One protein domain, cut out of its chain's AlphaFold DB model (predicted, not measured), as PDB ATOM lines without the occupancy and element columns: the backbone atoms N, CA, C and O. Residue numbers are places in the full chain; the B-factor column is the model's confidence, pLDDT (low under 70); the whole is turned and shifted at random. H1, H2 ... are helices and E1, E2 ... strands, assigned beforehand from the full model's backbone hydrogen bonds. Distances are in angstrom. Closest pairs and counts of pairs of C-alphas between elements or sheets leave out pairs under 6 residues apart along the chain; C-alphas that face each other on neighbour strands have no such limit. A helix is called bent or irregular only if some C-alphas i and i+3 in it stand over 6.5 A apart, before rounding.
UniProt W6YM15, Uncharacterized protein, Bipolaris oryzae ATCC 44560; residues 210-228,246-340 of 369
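Overview. This is residues 210 to 228 and 246 to 340 of the 369 residues of an uncharacterized protein of Bipolaris oryzae ATCC 44560 (UniProt W6YM15). Three helices stand side by side in a row, H1, H3, H4, with H3 in the middle; a two-strand antiparallel hairpin, E1 and E2, extends from beside H3 and ends in a long loop. The 114 printed residues run H1 H2 H3 H4 E1 E2, a mixed class with 56 residues in named elements, under half. The whole is compact, radius of gyration of the C-alphas 15.1 A, spanning 41 by 36 by 27 A.

Along the chain. Find C-alpha 210 at (27.369, 34.184, -15.836), where H1 runs to 218; H2 is 221 to 227. H3, 275 to 289, 23.2 A, is irregular: C-alphas 286 and 289 are 7.4 A apart. H4 is 292 to 304, 18.4 A; E1 is 313 to 318; E2, 334 to 339, ends at (24.541, 51.287, -6.772).

Arrangement. H3 touches H1, closest C-alphas Leu 278 and Leu 215, 5.9 A, at a shallow tilt of 11 degrees, opposite ways. H3 and H4, a helical hairpin, touch at Ile 287 and Arg 295, closest C-alphas, 6.4 A. H2 is close to H1 but not clearly touching, C-alphas 224 and 216 closest, 6.8 A. Between E1 and E2, N 315 and O 337 are 2.8 A apart, within hydrogen-bond range. Every O i to N i+4 pair is within range in H1, H2 and H4; in H3, 10 of 11.

Size, cuts and confidence. Residues 229 to 245 are not printed, leaving C-alphas 228 and 246 21.9 A apart. E1 to E2 is a long link; its residues 322 to 323 have pLDDT under 70.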
ATOM      1  N   ARG A 210      26.425  35.319 -15.691       75.31
ATOM      2  CA  ARG A 210      27.369  34.184 -15.836       75.31
ATOM      3  C   ARG A 210      28.504  34.137 -14.802       75.31
ATOM      4  O   ARG A 210      28.879  33.047 -14.374       75.31
ATOM      5  N   LEU A 211      29.075  35.285 -14.437       82.62
ATOM      6  CA  LEU A 211      30.218  35.331 -13.521       82.62
ATOM      7  C   LEU A 211      29.816  35.106 -12.053       82.62
ATOM      8  O   LEU A 211      30.583  34.496 -11.313       82.62
ATOM      9  N   GLY A 212      28.607  35.508 -11.642       82.12
ATOM     10  CA  GLY A 212      28.113  35.284 -10.276       82.12
ATOM     11  C   GLY A 212      27.949  33.796  -9.945       82.12
ATOM     12  O   GLY A 212      28.307  33.345  -8.853       82.12
ATOM     13  N   LEU A 213      27.514  32.998 -10.928       82.06
ATOM     14  CA  LEU A 213      27.474  31.540 -10.799       82.06
ATOM     15  C   LEU A 213      28.884  30.941 -10.656       82.06
ATOM     16  O   LEU A 213      29.093  30.082  -9.800       82.06
ATOM     17  N   GLN A 214      29.854  31.416 -11.447       86.25
ATOM     18  CA  GLN A 214      31.249  30.962 -11.360       86.25
ATOM     19  C   GLN A 214      31.881  31.304 -10.003       86.25
ATOM     20  O   GLN A 214      32.497  30.428  -9.399       86.25
ATOM     21  N   LEU A 215      31.662  32.518  -9.485       88.75
ATOM     22  CA  LEU A 215      32.101  32.933  -8.146       88.75
ATOM     23  C   LEU A 215      31.524  32.018  -7.057       88.75
ATOM     24  O   LEU A 215      32.260  31.455  -6.248       88.75
ATOM     25  N   THR A 216      30.210  31.793  -7.078       85.31
ATOM     26  CA  THR A 216      29.528  30.924  -6.103       85.31
ATOM     27  C   THR A 216      30.077  29.489  -6.129       85.31
ATOM     28  O   THR A 216      30.256  28.855  -5.084       85.31
ATOM     29  N   GLN A 217      30.382  28.976  -7.326       86.81
ATOM     30  CA  GLN A 217      30.961  27.647  -7.526       86.81
ATOM     31  C   GLN A 217      32.445  27.563  -7.130       86.81
ATOM     32  O   GLN A 217      32.871  26.496  -6.686       86.81
ATOM     33  N   SER A 218      33.219  28.651  -7.226       89.06
ATOM     34  CA  SER A 218      34.631  28.670  -6.820       89.06
ATOM     35  C   SER A 218      34.844  28.785  -5.308       89.06
ATOM     36  O   SER A 218      35.910  28.410  -4.825       89.06
ATOM     37  N   LEU A 219      33.862  29.287  -4.546       89.25
ATOM     38  CA  LEU A 219      33.991  29.407  -3.089       89.25
ATOM     39  C   LEU A 219      34.177  28.028  -2.414       89.25
ATOM     40  O   LEU A 219      33.365  27.126  -2.663       89.25
ATOM     41  N   PRO A 220      35.170  27.870  -1.510       91.25
ATOM     42  CA  PRO A 220      35.276  26.728  -0.600       91.25
ATOM     43  C   PRO A 220      33.993  26.523   0.213       91.25
ATOM     44  O   PRO A 220      33.292  27.488   0.516       91.25
ATOM     45  N   LEU A 221      33.708  25.282   0.628       90.44
ATOM     46  CA  LEU A 221      32.440  24.921   1.286       90.44
ATOM     47  C   LEU A 221      32.087  25.816   2.486       90.44
ATOM     48  O   LEU A 221      30.938  26.235   2.599       90.44
ATOM     49  N   GLN A 222      33.064  26.160   3.332       91.50
ATOM     50  CA  GLN A 222      32.834  27.039   4.484       91.50
ATOM     51  C   GLN A 222      32.466  28.469   4.066       91.50
ATOM     52  O   GLN A 222      31.504  29.028   4.582       91.50
ATOM     53  N   LEU A 223      33.181  29.055   3.099       92.00
ATOM     54  CA  LEU A 223      32.865  30.398   2.602       92.00
ATOM     55  C   LEU A 223      31.532  30.413   1.846       92.00
ATOM     56  O   LEU A 223      30.755  31.346   2.006       92.00
ATOM     57  N   ARG A 224      31.205  29.357   1.093       90.44
ATOM     58  CA  ARG A 224      29.892  29.218   0.447       90.44
ATOM     59  C   ARG A 224      28.757  29.125   1.471       90.44
ATOM     60  O   ARG A 224      27.705  29.718   1.259       90.44
ATOM     61  N   ALA A 225      28.968  28.410   2.579       91.56
ATOM     62  CA  ALA A 225      27.999  28.330   3.668       91.56
ATOM     63  C   ALA A 225      27.799  29.686   4.367       91.56
ATOM     64  O   ALA A 225      26.659  30.031   4.663       91.56
ATOM     65  N   ASN A 226      28.875  30.456   4.565       92.12
ATOM     66  CA  ASN A 226      28.821  31.807   5.133       92.12
ATOM     67  C   ASN A 226      28.168  32.821   4.173       92.12
ATOM     68  O   ASN A 226      27.418  33.681   4.617       92.12
ATOM     69  N   ALA A 227      28.425  32.720   2.863       91.62
ATOM     70  CA  ALA A 227      27.839  33.592   1.842       91.62
ATOM     71  C   ALA A 227      26.332  33.345   1.627       91.62
ATOM     72  O   ALA A 227      25.615  34.235   1.177       91.62
ATOM     73  N   GLN A 228      25.833  32.147   1.956       93.00
ATOM     74  CA  GLN A 228      24.410  31.823   1.894       93.00
ATOM     75  C   GLN A 228      23.686  32.233   3.189       93.00
ATOM     76  O   GLN A 228      23.517  31.407   4.094       93.00
ATOM     77  N   ASP A 246       7.319  42.433  -5.244       76.25
ATOM     78  CA  ASP A 246       7.597  43.076  -6.525       76.25
ATOM     79  C   ASP A 246       9.106  43.124  -6.826       76.25
ATOM     80  O   ASP A 246       9.525  42.683  -7.900       76.25
ATOM     81  N   ASP A 247       9.929  43.542  -5.852       78.19
ATOM     82  CA  ASP A 247      11.399  43.495  -5.960       78.19
ATOM     83  C   ASP A 247      12.018  42.190  -5.416       78.19
ATOM     84  O   ASP A 247      13.211  41.965  -5.556       78.19
ATOM     85  N   GLN A 248      11.248  41.306  -4.778       85.94
ATOM     86  CA  GLN A 248      11.747  40.031  -4.228       85.94
ATOM     87  C   GLN A 248      12.900  40.243  -3.245       85.94
ATOM     88  O   GLN A 248      12.671  40.908  -2.234       85.94
ATOM     89  N   GLN A 249      14.092  39.687  -3.487       88.81
ATOM     90  CA  GLN A 249      15.252  39.872  -2.606       88.81
ATOM     91  C   GLN A 249      16.108  41.092  -2.994       88.81
ATOM     92  O   GLN A 249      17.092  41.368  -2.306       88.81
ATOM     93  N   HIS A 250      15.754  41.836  -4.049       88.19
ATOM     94  CA  HIS A 250      16.391  43.114  -4.378       88.19
ATOM     95  C   HIS A 250      16.120  44.126  -3.254       88.19
ATOM     96  O   HIS A 250      14.972  44.426  -2.916       88.19
ATOM     97  N   LEU A 251      17.182  44.672  -2.665       91.00
ATOM     98  CA  LEU A 251      17.104  45.617  -1.548       91.00
ATOM     99  C   LEU A 251      17.274  47.058  -2.031       91.00
ATOM    100  O   LEU A 251      16.709  47.975  -1.429       91.00
ATOM    101  N   CYS A 252      18.016  47.247  -3.125       89.31
ATOM    102  CA  CYS A 252      18.377  48.546  -3.685       89.31
ATOM    103  C   CYS A 252      17.680  48.859  -5.022       89.31
ATOM    104  O   CYS A 252      18.224  49.608  -5.841       89.31
ATOM    105  N   GLY A 253      16.492  48.284  -5.241       83.25
ATOM    106  CA  GLY A 253      15.646  48.523  -6.415       83.25
ATOM    107  C   GLY A 253      15.125  49.963  -6.539       83.25
ATOM    108  O   GLY A 253      15.666  50.909  -5.957       83.25
ATOM    109  N   ALA A 254      14.060  50.139  -7.321       80.56
ATOM    110  CA  ALA A 254      13.483  51.456  -7.581       80.56
ATOM    111  C   ALA A 254      13.029  52.146  -6.279       80.56
ATOM    112  O   ALA A 254      12.390  51.533  -5.423       80.56
ATOM    113  N   TYR A 255      13.344  53.437  -6.151       81.94
ATOM    114  CA  TYR A 255      12.969  54.281  -5.011       81.94
ATOM    115  C   TYR A 255      13.546  53.841  -3.646       81.94
ATOM    116  O   TYR A 255      12.963  54.095  -2.594       81.94
ATOM    117  N   ARG A 256      14.689  53.137  -3.634       87.19
ATOM    118  CA  ARG A 256      15.372  52.651  -2.414       87.19
ATOM    119  C   ARG A 256      16.631  53.455  -2.064       87.19
ATOM    120  O   ARG A 256      17.569  52.924  -1.474       87.19
ATOM    121  N   GLU A 257      16.664  54.744  -2.394       86.81
ATOM    122  CA  GLU A 257      17.871  55.590  -2.330       86.81
ATOM    123  C   GLU A 257      18.449  55.741  -0.918       86.81
ATOM    124  O   GLU A 257      19.654  55.928  -0.774       86.81
ATOM    125  N   ASN A 258      17.614  55.625   0.117       93.25
ATOM    126  CA  ASN A 258      17.992  55.767   1.527       93.25
ATOM    127  C   ASN A 258      18.077  54.419   2.276       93.25
ATOM    128  O   ASN A 258      18.035  54.387   3.508       93.25
ATOM    129  N   ARG A 259      18.134  53.280   1.565       93.25
ATOM    130  CA  ARG A 259      18.071  51.951   2.197       93.25
ATOM    131  C   ARG A 259      19.283  51.695   3.104       93.25
ATOM    132  O   ARG A 259      20.431  51.877   2.706       93.25
ATOM    133  N   VAL A 260      19.013  51.180   4.303       94.81
ATOM    134  CA  VAL A 260      20.026  50.528   5.146       94.81
ATOM    135  C   VAL A 260      20.134  49.055   4.744       94.81
ATOM    136  O   VAL A 260      19.141  48.327   4.837       94.81
ATOM    137  N   VAL A 261      21.317  48.634   4.292       94.25
ATOM    138  CA  VAL A 261      21.633  47.279   3.808       94.25
ATOM    139  C   VAL A 261      22.854  46.742   4.568       94.25
ATOM    140  O   VAL A 261      23.983  47.077   4.211       94.25
ATOM    141  N   PRO A 262      22.657  45.941   5.631       93.62
ATOM    142  CA  PRO A 262      23.755  45.407   6.436       93.62
ATOM    143  C   PRO A 262      24.765  44.601   5.615       93.62
ATOM    144  O   PRO A 262      24.384  43.834   4.732       93.62
ATOM    145  N   TYR A 263      26.052  44.727   5.947       93.94
ATOM    146  CA  TYR A 263      27.090  43.878   5.366       93.94
ATOM    147  C   TYR A 263      26.991  42.454   5.916       93.94
ATOM    148  O   TYR A 263      27.072  42.229   7.124       93.94
ATOM    149  N   GLU A 264      26.853  41.491   5.013       92.81
ATOM    150  CA  GLU A 264      26.638  40.080   5.319       92.81
ATOM    151  C   GLU A 264      27.436  39.199   4.349       92.81
ATOM    152  O   GLU A 264      27.792  39.617   3.247       92.81
ATOM    153  N   GLY A 265      27.706  37.956   4.745       93.31
ATOM    154  CA  GLY A 265      28.350  36.969   3.883       93.31
ATOM    155  C   GLY A 265      29.864  36.901   4.060       93.31
ATOM    156  O   GLY A 265      30.354  36.595   5.147       93.31
ATOM    157  N   VAL A 266      30.610  37.099   2.971       93.56
ATOM    158  CA  VAL A 266      32.063  36.877   2.900       93.56
ATOM    159  C   VAL A 266      32.740  38.081   2.256       93.56
ATOM    160  O   VAL A 266      32.356  38.489   1.161       93.56
ATOM    161  N   ARG A 267      33.776  38.621   2.909       94.81
ATOM    162  CA  ARG A 267      34.608  39.688   2.337       94.81
ATOM    163  C   ARG A 267      35.436  39.151   1.181       94.81
ATOM    164  O   ARG A 267      35.904  38.014   1.214       94.81
ATOM    165  N   VAL A 268      35.688  39.997   0.192       94.38
ATOM    166  CA  VAL A 268      36.501  39.635  -0.976       94.38
ATOM    167  C   VAL A 268      37.953  39.353  -0.563       94.38
ATOM    168  O   VAL A 268      38.558  38.415  -1.078       94.38
ATOM    169  N   SER A 269      38.465  40.071   0.445       93.75
ATOM    170  CA  SER A 269      39.764  39.833   1.097       93.75
ATOM    171  C   SER A 269      39.950  38.420   1.652       93.75
ATOM    172  O   SER A 269      41.080  37.952   1.761       93.75
ATOM    173  N   ASP A 270      38.855  37.746   2.005       92.56
ATOM    174  CA  ASP A 270      38.878  36.447   2.678       92.56
ATOM    175  C   ASP A 270      38.775  35.289   1.658       92.56
ATOM    176  O   ASP A 270      38.825  34.112   2.024       92.56
ATOM    177  N   MET A 271      38.627  35.604   0.363       92.00
ATOM    178  CA  MET A 271      38.500  34.631  -0.723       92.00
ATOM    179  C   MET A 271      39.863  34.181  -1.266       92.00
ATOM    180  O   MET A 271      40.716  34.986  -1.629       92.00
ATOM    181  N   SER A 272      40.046  32.870  -1.428       78.00
ATOM    182  CA  SER A 272      41.272  32.294  -1.992       78.00
ATOM    183  C   SER A 272      41.336  32.355  -3.526       78.00
ATOM    184  O   SER A 272      40.359  32.043  -4.213       78.00
ATOM    185  N   SER A 273      42.534  32.610  -4.057       72.12
ATOM    186  CA  SER A 273      42.936  32.439  -5.465       72.12
ATOM    187  C   SER A 273      42.120  33.224  -6.502       72.12
ATOM    188  O   SER A 273      42.510  34.325  -6.873       72.12
ATOM    189  N   SER A 274      41.024  32.664  -7.023       82.31
ATOM    190  CA  SER A 274      40.264  33.233  -8.147       82.31
ATOM    191  C   SER A 274      39.091  34.124  -7.733       82.31
ATOM    192  O   SER A 274      38.540  34.817  -8.586       82.31
ATOM    193  N   GLY A 275      38.714  34.126  -6.448       86.50
ATOM    194  CA  GLY A 275      37.590  34.913  -5.926       86.50
ATOM    195  C   GLY A 275      37.700  36.412  -6.233       86.50
ATOM    196  O   GLY A 275      36.818  36.926  -6.919       86.50
ATOM    197  N   PRO A 276      38.789  37.101  -5.835       91.88
ATOM    198  CA  PRO A 276      38.960  38.531  -6.104       91.88
ATOM    199  C   PRO A 276      38.910  38.873  -7.598       91.88
ATOM    200  O   PRO A 276      38.240  39.824  -7.982       91.88
ATOM    201  N   TRP A 277      39.518  38.048  -8.461       92.19
ATOM    202  CA  TRP A 277      39.453  38.236  -9.916       92.19
ATOM    203  C   TRP A 277      38.030  38.065 -10.476       92.19
ATOM    204  O   TRP A 277      37.617  38.835 -11.340       92.19
ATOM    205  N   LEU A 278      37.252  37.094  -9.977       91.81
ATOM    206  CA  LEU A 278      35.848  36.931 -10.370       91.81
ATOM    207  C   LEU A 278      34.993  38.123  -9.916       91.81
ATOM    208  O   LEU A 278      34.143  38.569 -10.683       91.81
ATOM    209  N   VAL A 279      35.248  38.678  -8.727       93.38
ATOM    210  CA  VAL A 279      34.597  39.910  -8.248       93.38
ATOM    211  C   VAL A 279      34.970  41.109  -9.129       93.38
ATOM    212  O   VAL A 279      34.065  41.782  -9.623       93.38
ATOM    213  N   THR A 280      36.258  41.321  -9.430       94.00
ATOM    214  CA  THR A 280      36.727  42.349 -10.381       94.00
ATOM    215  C   THR A 280      36.020  42.206 -11.726       94.00
ATOM    216  O   THR A 280      35.528  43.182 -12.292       94.00
ATOM    217  N   ALA A 281      35.926  40.980 -12.246       92.12
ATOM    218  CA  ALA A 281      35.291  40.705 -13.526       92.12
ATOM    219  C   ALA A 281      33.771  40.971 -13.501       92.12
ATOM    220  O   ALA A 281      33.248  41.502 -14.481       92.12
ATOM    221  N   ILE A 282      33.074  40.669 -12.396       91.81
ATOM    222  CA  ILE A 282      31.660  41.039 -12.189       91.81
ATOM    223  C   ILE A 282      31.518  42.560 -12.198       91.81
ATOM    224  O   ILE A 282      30.780  43.090 -13.029       91.81
ATOM    225  N   ILE A 283      32.267  43.269 -11.346       94.00
ATOM    226  CA  ILE A 283      32.236  44.738 -11.269       94.00
ATOM    227  C   ILE A 283      32.459  45.336 -12.659       94.00
ATOM    228  O   ILE A 283      31.643  46.130 -13.124       94.00
ATOM    229  N   SER A 284      33.494  44.877 -13.365       92.81
ATOM    230  CA  SER A 284      33.876  45.338 -14.702       92.81
ATOM    231  C   SER A 284      32.788  45.145 -15.769       92.81
ATOM    232  O   SER A 284      32.738  45.930 -16.718       92.81
ATOM    233  N   GLN A 285      31.907  44.146 -15.632       89.62
ATOM    234  CA  GLN A 285      30.730  43.982 -16.499       89.62
ATOM    235  C   GLN A 285      29.608  44.974 -16.152       89.62
ATOM    236  O   GLN A 285      28.935  45.484 -17.055       89.62
ATOM    237  N   PHE A 286      29.410  45.267 -14.865       90.94
ATOM    238  CA  PHE A 286      28.406  46.231 -14.415       90.94
ATOM    239  C   PHE A 286      28.774  47.665 -14.786       90.94
ATOM    240  O   PHE A 286      27.988  48.353 -15.439       90.94
ATOM    241  N   ILE A 287      30.010  48.076 -14.512       93.62
ATOM    242  CA  ILE A 287      30.513  49.405 -14.878       93.62
ATOM    243  C   ILE A 287      30.914  49.526 -16.359       93.62
ATOM    244  O   ILE A 287      31.513  50.523 -16.748       93.62
ATOM    245  N   GLN A 288      30.600  48.535 -17.204       92.56
ATOM    246  CA  GLN A 288      30.977  48.522 -18.624       92.56
ATOM    247  C   GLN A 288      30.488  49.763 -19.386       92.56
ATOM    248  O   GLN A 288      31.097  50.124 -20.383       92.56
ATOM    249  N   TYR A 289      29.429  50.426 -18.914       93.62
ATOM    250  CA  TYR A 289      28.926  51.688 -19.459       93.62
ATOM    251  C   TYR A 289      29.937  52.848 -19.399       93.62
ATOM    252  O   TYR A 289      29.883  53.729 -20.255       93.62
ATOM    253  N   LEU A 290      30.858  52.844 -18.426       95.75
ATOM    254  CA  LEU A 290      31.848  53.905 -18.234       95.75
ATOM    255  C   LEU A 290      32.902  53.922 -19.361       95.75
ATOM    256  O   LEU A 290      33.413  52.853 -19.717       95.75
ATOM    257  N   PRO A 291      33.302  55.110 -19.861       96.81
ATOM    258  CA  PRO A 291      34.512  55.291 -20.664       96.81
ATOM    259  C   PRO A 291      35.764  54.716 -19.983       96.81
ATOM    260  O   PRO A 291      35.823  54.605 -18.760       96.81
ATOM    261  N   THR A 292      36.784  54.367 -20.773       95.50
ATOM    262  CA  THR A 292      37.934  53.559 -20.324       95.50
ATOM    263  C   THR A 292      38.628  54.077 -19.062       95.50
ATOM    264  O   THR A 292      38.863  53.282 -18.158       95.50
ATOM    265  N   GLY A 293      38.935  55.377 -18.966       96.31
ATOM    266  CA  GLY A 293      39.609  55.937 -17.786       96.31
ATOM    267  C   GLY A 293      38.744  55.839 -16.526       96.31
ATOM    268  O   GLY A 293      39.145  55.193 -15.562       96.31
ATOM    269  N   ALA A 294      37.507  56.343 -16.584       96.56
ATOM    270  CA  ALA A 294      36.521  56.227 -15.503       96.56
ATOM    271  C   ALA A 294      36.271  54.772 -15.069       96.56
ATOM    272  O   ALA A 294      36.138  54.474 -13.879       96.56
ATOM    273  N   ARG A 295      36.245  53.840 -16.031       95.75
ATOM    274  CA  ARG A 295      36.107  52.404 -15.774       95.75
ATOM    275  C   ARG A 295      37.299  51.847 -14.993       95.75
ATOM    276  O   ARG A 295      37.088  51.100 -14.042       95.75
ATOM    277  N   THR A 296      38.522  52.218 -15.371       96.50
ATOM    278  CA  THR A 296      39.749  51.837 -14.655       96.50
ATOM    279  C   THR A 296      39.749  52.403 -13.238       96.50
ATOM    280  O   THR A 296      39.821  51.625 -12.290       96.50
ATOM    281  N   SER A 297      39.541  53.713 -13.069       96.06
ATOM    282  CA  SER A 297      39.523  54.356 -11.746       96.06
ATOM    283  C   SER A 297      38.455  53.765 -10.820       96.06
ATOM    284  O   SER A 297      38.698  53.579  -9.629       96.06
ATOM    285  N   ARG A 298      37.276  53.399 -11.351       95.69
ATOM    286  CA  ARG A 298      36.219  52.738 -10.569       95.69
ATOM    287  C   ARG A 298      36.577  51.301 -10.165       95.69
ATOM    288  O   ARG A 298      36.170  50.876  -9.085       95.69
ATOM    289  N   LEU A 299      37.317  50.558 -10.995       95.94
ATOM    290  CA  LEU A 299      37.820  49.222 -10.641       95.94
ATOM    291  C   LEU A 299      38.892  49.309  -9.558       95.94
ATOM    292  O   LEU A 299      38.747  48.658  -8.531       95.94
ATOM    293  N   GLU A 300      39.902  50.156  -9.748       96.19
ATOM    294  CA  GLU A 300      40.980  50.376  -8.775       96.19
ATOM    295  C   GLU A 300      40.422  50.819  -7.412       96.19
ATOM    296  O   GLU A 300      40.799  50.279  -6.369       96.19
ATOM    297  N   GLN A 301      39.446  51.736  -7.415       95.88
ATOM    298  CA  GLN A 301      38.717  52.136  -6.214       95.88
ATOM    299  C   GLN A 301      38.031  50.933  -5.547       95.88
ATOM    300  O   GLN A 301      38.220  50.718  -4.351       95.88
ATOM    301  N   ALA A 302      37.257  50.131  -6.284       95.94
ATOM    302  CA  ALA A 302      36.564  48.974  -5.715       95.94
ATOM    303  C   ALA A 302      37.530  47.904  -5.170       95.94
ATOM    304  O   ALA A 302      37.312  47.399  -4.069       95.94
ATOM    305  N   GLU A 303      38.618  47.613  -5.887       95.62
ATOM    306  CA  GLU A 303      39.661  46.665  -5.473       95.62
ATOM    307  C   GLU A 303      40.378  47.110  -4.192       95.62
ATOM    308  O   GLU A 303      40.578  46.297  -3.285       95.62
ATOM    309  N   SER A 304      40.681  48.408  -4.057       96.06
ATOM    310  CA  SER A 304      41.279  48.971  -2.834       96.06
ATOM    311  C   SER A 304      40.426  48.728  -1.577       96.06
ATOM    312  O   SER A 304      40.950  48.633  -0.463       96.06
ATOM    313  N   TRP A 305      39.114  48.553  -1.759       96.19
ATOM    314  CA  TRP A 305      38.142  48.358  -0.692       96.19
ATOM    315  C   TRP A 305      37.762  46.900  -0.429       96.19
ATOM    316  O   TRP A 305      36.929  46.689   0.433       96.19
ATOM    317  N   TYR A 306      38.379  45.883  -1.046       95.12
ATOM    318  CA  TYR A 306      37.983  44.458  -0.922       95.12
ATOM    319  C   TYR A 306      37.926  43.843   0.499       95.12
ATOM    320  O   TYR A 306      37.435  42.724   0.671       95.12
ATOM    321  N   HIS A 307      38.373  44.564   1.525       94.25
ATOM    322  CA  HIS A 307      38.182  44.243   2.944       94.25
ATOM    323  C   HIS A 307      36.810  44.696   3.513       94.25
ATOM    324  O   HIS A 307      36.454  44.345   4.639       94.25
ATOM    325  N   GLU A 308      36.040  45.463   2.740       93.38
ATOM    326  CA  GLU A 308      34.725  46.051   3.023       93.38
ATOM    327  C   GLU A 308      33.940  46.217   1.685       93.38
ATOM    328  O   GLU A 308      34.349  45.672   0.659       93.38
ATOM    329  N   THR A 309      32.806  46.930   1.649       89.38
ATOM    330  CA  THR A 309      32.059  47.263   0.410       89.38
ATOM    331  C   THR A 309      31.450  48.692   0.375       89.38
ATOM    332  O   THR A 309      30.316  48.866  -0.073       89.38
ATOM    333  N   PRO A 310      32.153  49.769   0.799       94.50
ATOM    334  CA  PRO A 310      31.555  51.106   0.910       94.50
ATOM    335  C   PRO A 310      31.330  51.845  -0.421       94.50
ATOM    336  O   PRO A 310      30.594  52.833  -0.435       94.50
ATOM    337  N   VAL A 311      31.971  51.416  -1.518       95.38
ATOM    338  CA  VAL A 311      32.020  52.164  -2.796       95.38
ATOM    339  C   VAL A 311      31.145  51.609  -3.914       95.38
ATOM    340  O   VAL A 311      30.864  52.319  -4.878       95.38
ATOM    341  N   ILE A 312      30.701  50.357  -3.808       94.94
ATOM    342  CA  ILE A 312      29.903  49.699  -4.842       94.94
ATOM    343  C   ILE A 312      29.008  48.625  -4.220       94.94
ATOM    344  O   ILE A 312      29.458  47.831  -3.398       94.94
ATOM    345  N   SER A 313      27.743  48.599  -4.634       94.31
ATOM    346  CA  SER A 313      26.820  47.490  -4.388       94.31
ATOM    347  C   SER A 313      26.334  46.959  -5.731       94.31
ATOM    348  O   SER A 313      26.072  47.746  -6.642       94.31
ATOM    349  N   ILE A 314      26.246  45.638  -5.865       93.00
ATOM    350  CA  ILE A 314      25.734  44.960  -7.056       93.00
ATOM    351  C   ILE A 314      24.745  43.892  -6.595       93.00
ATOM    352  O   ILE A 314      25.126  42.968  -5.879       93.00
ATOM    353  N   GLU A 315      23.498  43.994  -7.046       91.19
ATOM    354  CA  GLU A 315      22.461  42.985  -6.829       91.19
ATOM    355  C   GLU A 315      22.109  42.315  -8.164       91.19
ATOM    356  O   GLU A 315      22.081  42.946  -9.224       91.19
ATOM    357  N   PHE A 316      21.848  41.013  -8.108       89.00
ATOM    358  CA  PHE A 316      21.351  40.189  -9.206       89.00
ATOM    359  C   PHE A 316      20.290  39.268  -8.603       89.00
ATOM    360  O   PHE A 316      20.603  38.526  -7.671       89.00
ATOM    361  N   ASP A 317      19.068  39.283  -9.130       86.75
ATOM    362  CA  ASP A 317      18.003  38.368  -8.716       86.75
ATOM    363  C   ASP A 317      17.176  37.883  -9.922       86.75
ATOM    364  O   ASP A 317      17.129  38.507 -10.987       86.75
ATOM    365  N   HIS A 318      16.524  36.737  -9.752       85.94
ATOM    366  CA  HIS A 318      15.573  36.175 -10.701       85.94
ATOM    367  C   HIS A 318      14.156  36.438 -10.193       85.94
ATOM    368  O   HIS A 318      13.777  35.911  -9.156       85.94
ATOM    369  N   HIS A 319      13.345  37.209 -10.912       84.44
ATOM    370  CA  HIS A 319      12.017  37.593 -10.424       84.44
ATOM    371  C   HIS A 319      10.911  36.675 -10.960       84.44
ATOM    372  O   HIS A 319      11.019  36.025 -12.008       84.44
ATOM    373  N   SER A 320       9.796  36.653 -10.237       82.19
ATOM    374  CA  SER A 320       8.518  36.110 -10.688       82.19
ATOM    375  C   SER A 320       7.607  37.208 -11.254       82.19
ATOM    376  O   SER A 320       7.734  38.387 -10.933       82.19
ATOM    377  N   ARG A 321       6.689  36.809 -12.136       70.81
ATOM    378  CA  ARG A 321       5.561  37.603 -12.647       70.81
ATOM    379  C   ARG A 321       5.901  38.976 -13.279       70.81
ATOM    380  O   ARG A 321       6.631  39.030 -14.267       70.81
ATOM    381  N   VAL A 322       5.280  40.066 -12.811       66.00
ATOM    382  CA  VAL A 322       5.195  41.409 -13.445       66.00
ATOM    383  C   VAL A 322       4.509  41.418 -14.829       66.00
ATOM    384  O   VAL A 322       3.312  41.712 -14.915       66.00
ATOM    385  N   PHE A 323       5.240  41.093 -15.903       63.91
ATOM    386  CA  PHE A 323       4.724  40.956 -17.281       63.91
ATOM    387  C   PHE A 323       4.640  39.498 -17.755       63.91
ATOM    388  O   PHE A 323       3.991  39.225 -18.766       63.91
ATOM    389  N   LEU A 324       5.294  38.575 -17.047       73.19
ATOM    390  CA  LEU A 324       5.359  37.153 -17.376       73.19
ATOM    391  C   LEU A 324       4.462  36.328 -16.440       73.19
ATOM    392  O   LEU A 324       3.957  36.821 -15.433       73.19
ATOM    393  N   ASN A 325       4.255  35.060 -16.785       79.19
ATOM    394  CA  ASN A 325       3.388  34.119 -16.068       79.19
ATOM    395  C   ASN A 325       4.144  33.187 -15.101       79.19
ATOM    396  O   ASN A 325       3.550  32.255 -14.566       79.19
ATOM    397  N   ASN A 326       5.451  33.372 -14.888       80.25
ATOM    398  CA  ASN A 326       6.203  32.515 -13.975       80.25
ATOM    399  C   ASN A 326       5.892  32.866 -12.519       80.25
ATOM    400  O   ASN A 326       6.188  33.969 -12.076       80.25
ATOM    401  N   ASP A 327       5.324  31.915 -11.778       77.44
ATOM    402  CA  ASP A 327       4.929  32.096 -10.374       77.44
ATOM    403  C   ASP A 327       6.115  32.138  -9.403       77.44
ATOM    404  O   ASP A 327       6.018  32.710  -8.318       77.44
ATOM    405  N   THR A 328       7.253  31.577  -9.811       82.50
ATOM    406  CA  THR A 328       8.513  31.554  -9.063       82.50
ATOM    407  C   THR A 328       9.654  32.191  -9.869       82.50
ATOM    408  O   THR A 328       9.577  32.232 -11.104       82.50
ATOM    409  N   PRO A 329      10.715  32.682  -9.197       83.38
ATOM    410  CA  PRO A 329      11.996  33.062  -9.798       83.38
ATOM    411  C   PRO A 329      12.438  32.161 -10.954       83.38
ATOM    412  O   PRO A 329      12.569  30.946 -10.790       83.38
ATOM    413  N   ALA A 330      12.686  32.750 -12.127       82.06
ATOM    414  CA  ALA A 330      13.073  32.008 -13.326       82.06
ATOM    415  C   ALA A 330      14.228  32.670 -14.088       82.06
ATOM    416  O   ALA A 330      14.298  33.888 -14.215       82.06
ATOM    417  N   LYS A 331      15.094  31.842 -14.690       80.38
ATOM    418  CA  LYS A 331      16.331  32.266 -15.381       80.38
ATOM    419  C   LYS A 331      16.151  33.191 -16.587       80.38
ATOM    420  O   LYS A 331      17.118  33.743 -17.093       80.38
ATOM    421  N   PHE A 332      14.924  33.339 -17.079       77.12
ATOM    422  CA  PHE A 332      14.588  34.237 -18.185       77.12
ATOM    423  C   PHE A 332      14.040  35.598 -17.723       77.12
ATOM    424  O   PHE A 332      13.755  36.442 -18.569       77.12
ATOM    425  N   HIS A 333      13.878  35.818 -16.415       82.00
ATOM    426  CA  HIS A 333      13.396  37.070 -15.835       82.00
ATOM    427  C   HIS A 333      14.401  37.554 -14.783       82.00
ATOM    428  O   HIS A 333      14.335  37.177 -13.617       82.00
ATOM    429  N   ILE A 334      15.376  38.340 -15.235       82.94
ATOM    430  CA  ILE A 334      16.518  38.808 -14.440       82.94
ATOM    431  C   ILE A 334      16.347  40.295 -14.127       82.94
ATOM    432  O   ILE A 334      16.112  41.085 -15.041       82.94
ATOM    433  N   HIS A 335      16.550  40.664 -12.864       85.06
ATOM    434  CA  HIS A 335      16.657  42.046 -12.390       85.06
ATOM    435  C   HIS A 335      18.008  42.247 -11.730       85.06
ATOM    436  O   HIS A 335      18.478  41.389 -10.986       85.06
ATOM    437  N   THR A 336      18.655  43.371 -12.018       86.44
ATOM    438  CA  THR A 336      20.044  43.629 -11.617       86.44
ATOM    439  C   THR A 336      20.240  45.104 -11.336       86.44
ATOM    440  O   THR A 336      19.765  45.920 -12.115       86.44
ATOM    441  N   VAL A 337      20.976  45.470 -10.293       87.38
ATOM    442  CA  VAL A 337      21.293  46.878 -10.037       87.38
ATOM    443  C   VAL A 337      22.731  47.019  -9.577       87.38
ATOM    444  O   VAL A 337      23.198  46.272  -8.724       87.38
ATOM    445  N   LEU A 338      23.440  47.994 -10.131       91.75
ATOM    446  CA  LEU A 338      24.610  48.591  -9.503       91.75
ATOM    447  C   LEU A 338      24.171  49.850  -8.761       91.75
ATOM    448  O   LEU A 338      23.456  50.671  -9.329       91.75
ATOM    449  N   ARG A 339      24.643  50.035  -7.531       93.00
ATOM    450  CA  ARG A 339      24.541  51.287  -6.772       93.00
ATOM    451  C   ARG A 339      25.928  51.735  -6.342       93.00
ATOM    452  O   ARG A 339      26.831  50.915  -6.175       93.00
ATOM    453  N   THR A 340      26.059  53.023  -6.072       94.44
ATOM    454  CA  THR A 340      27.229  53.616  -5.431       94.44
ATOM    455  C   THR A 340      26.805  54.071  -4.015       94.44
ATOM    456  O   THR A 340      26.150  55.111  -3.890       94.44
TER     457      THR A 340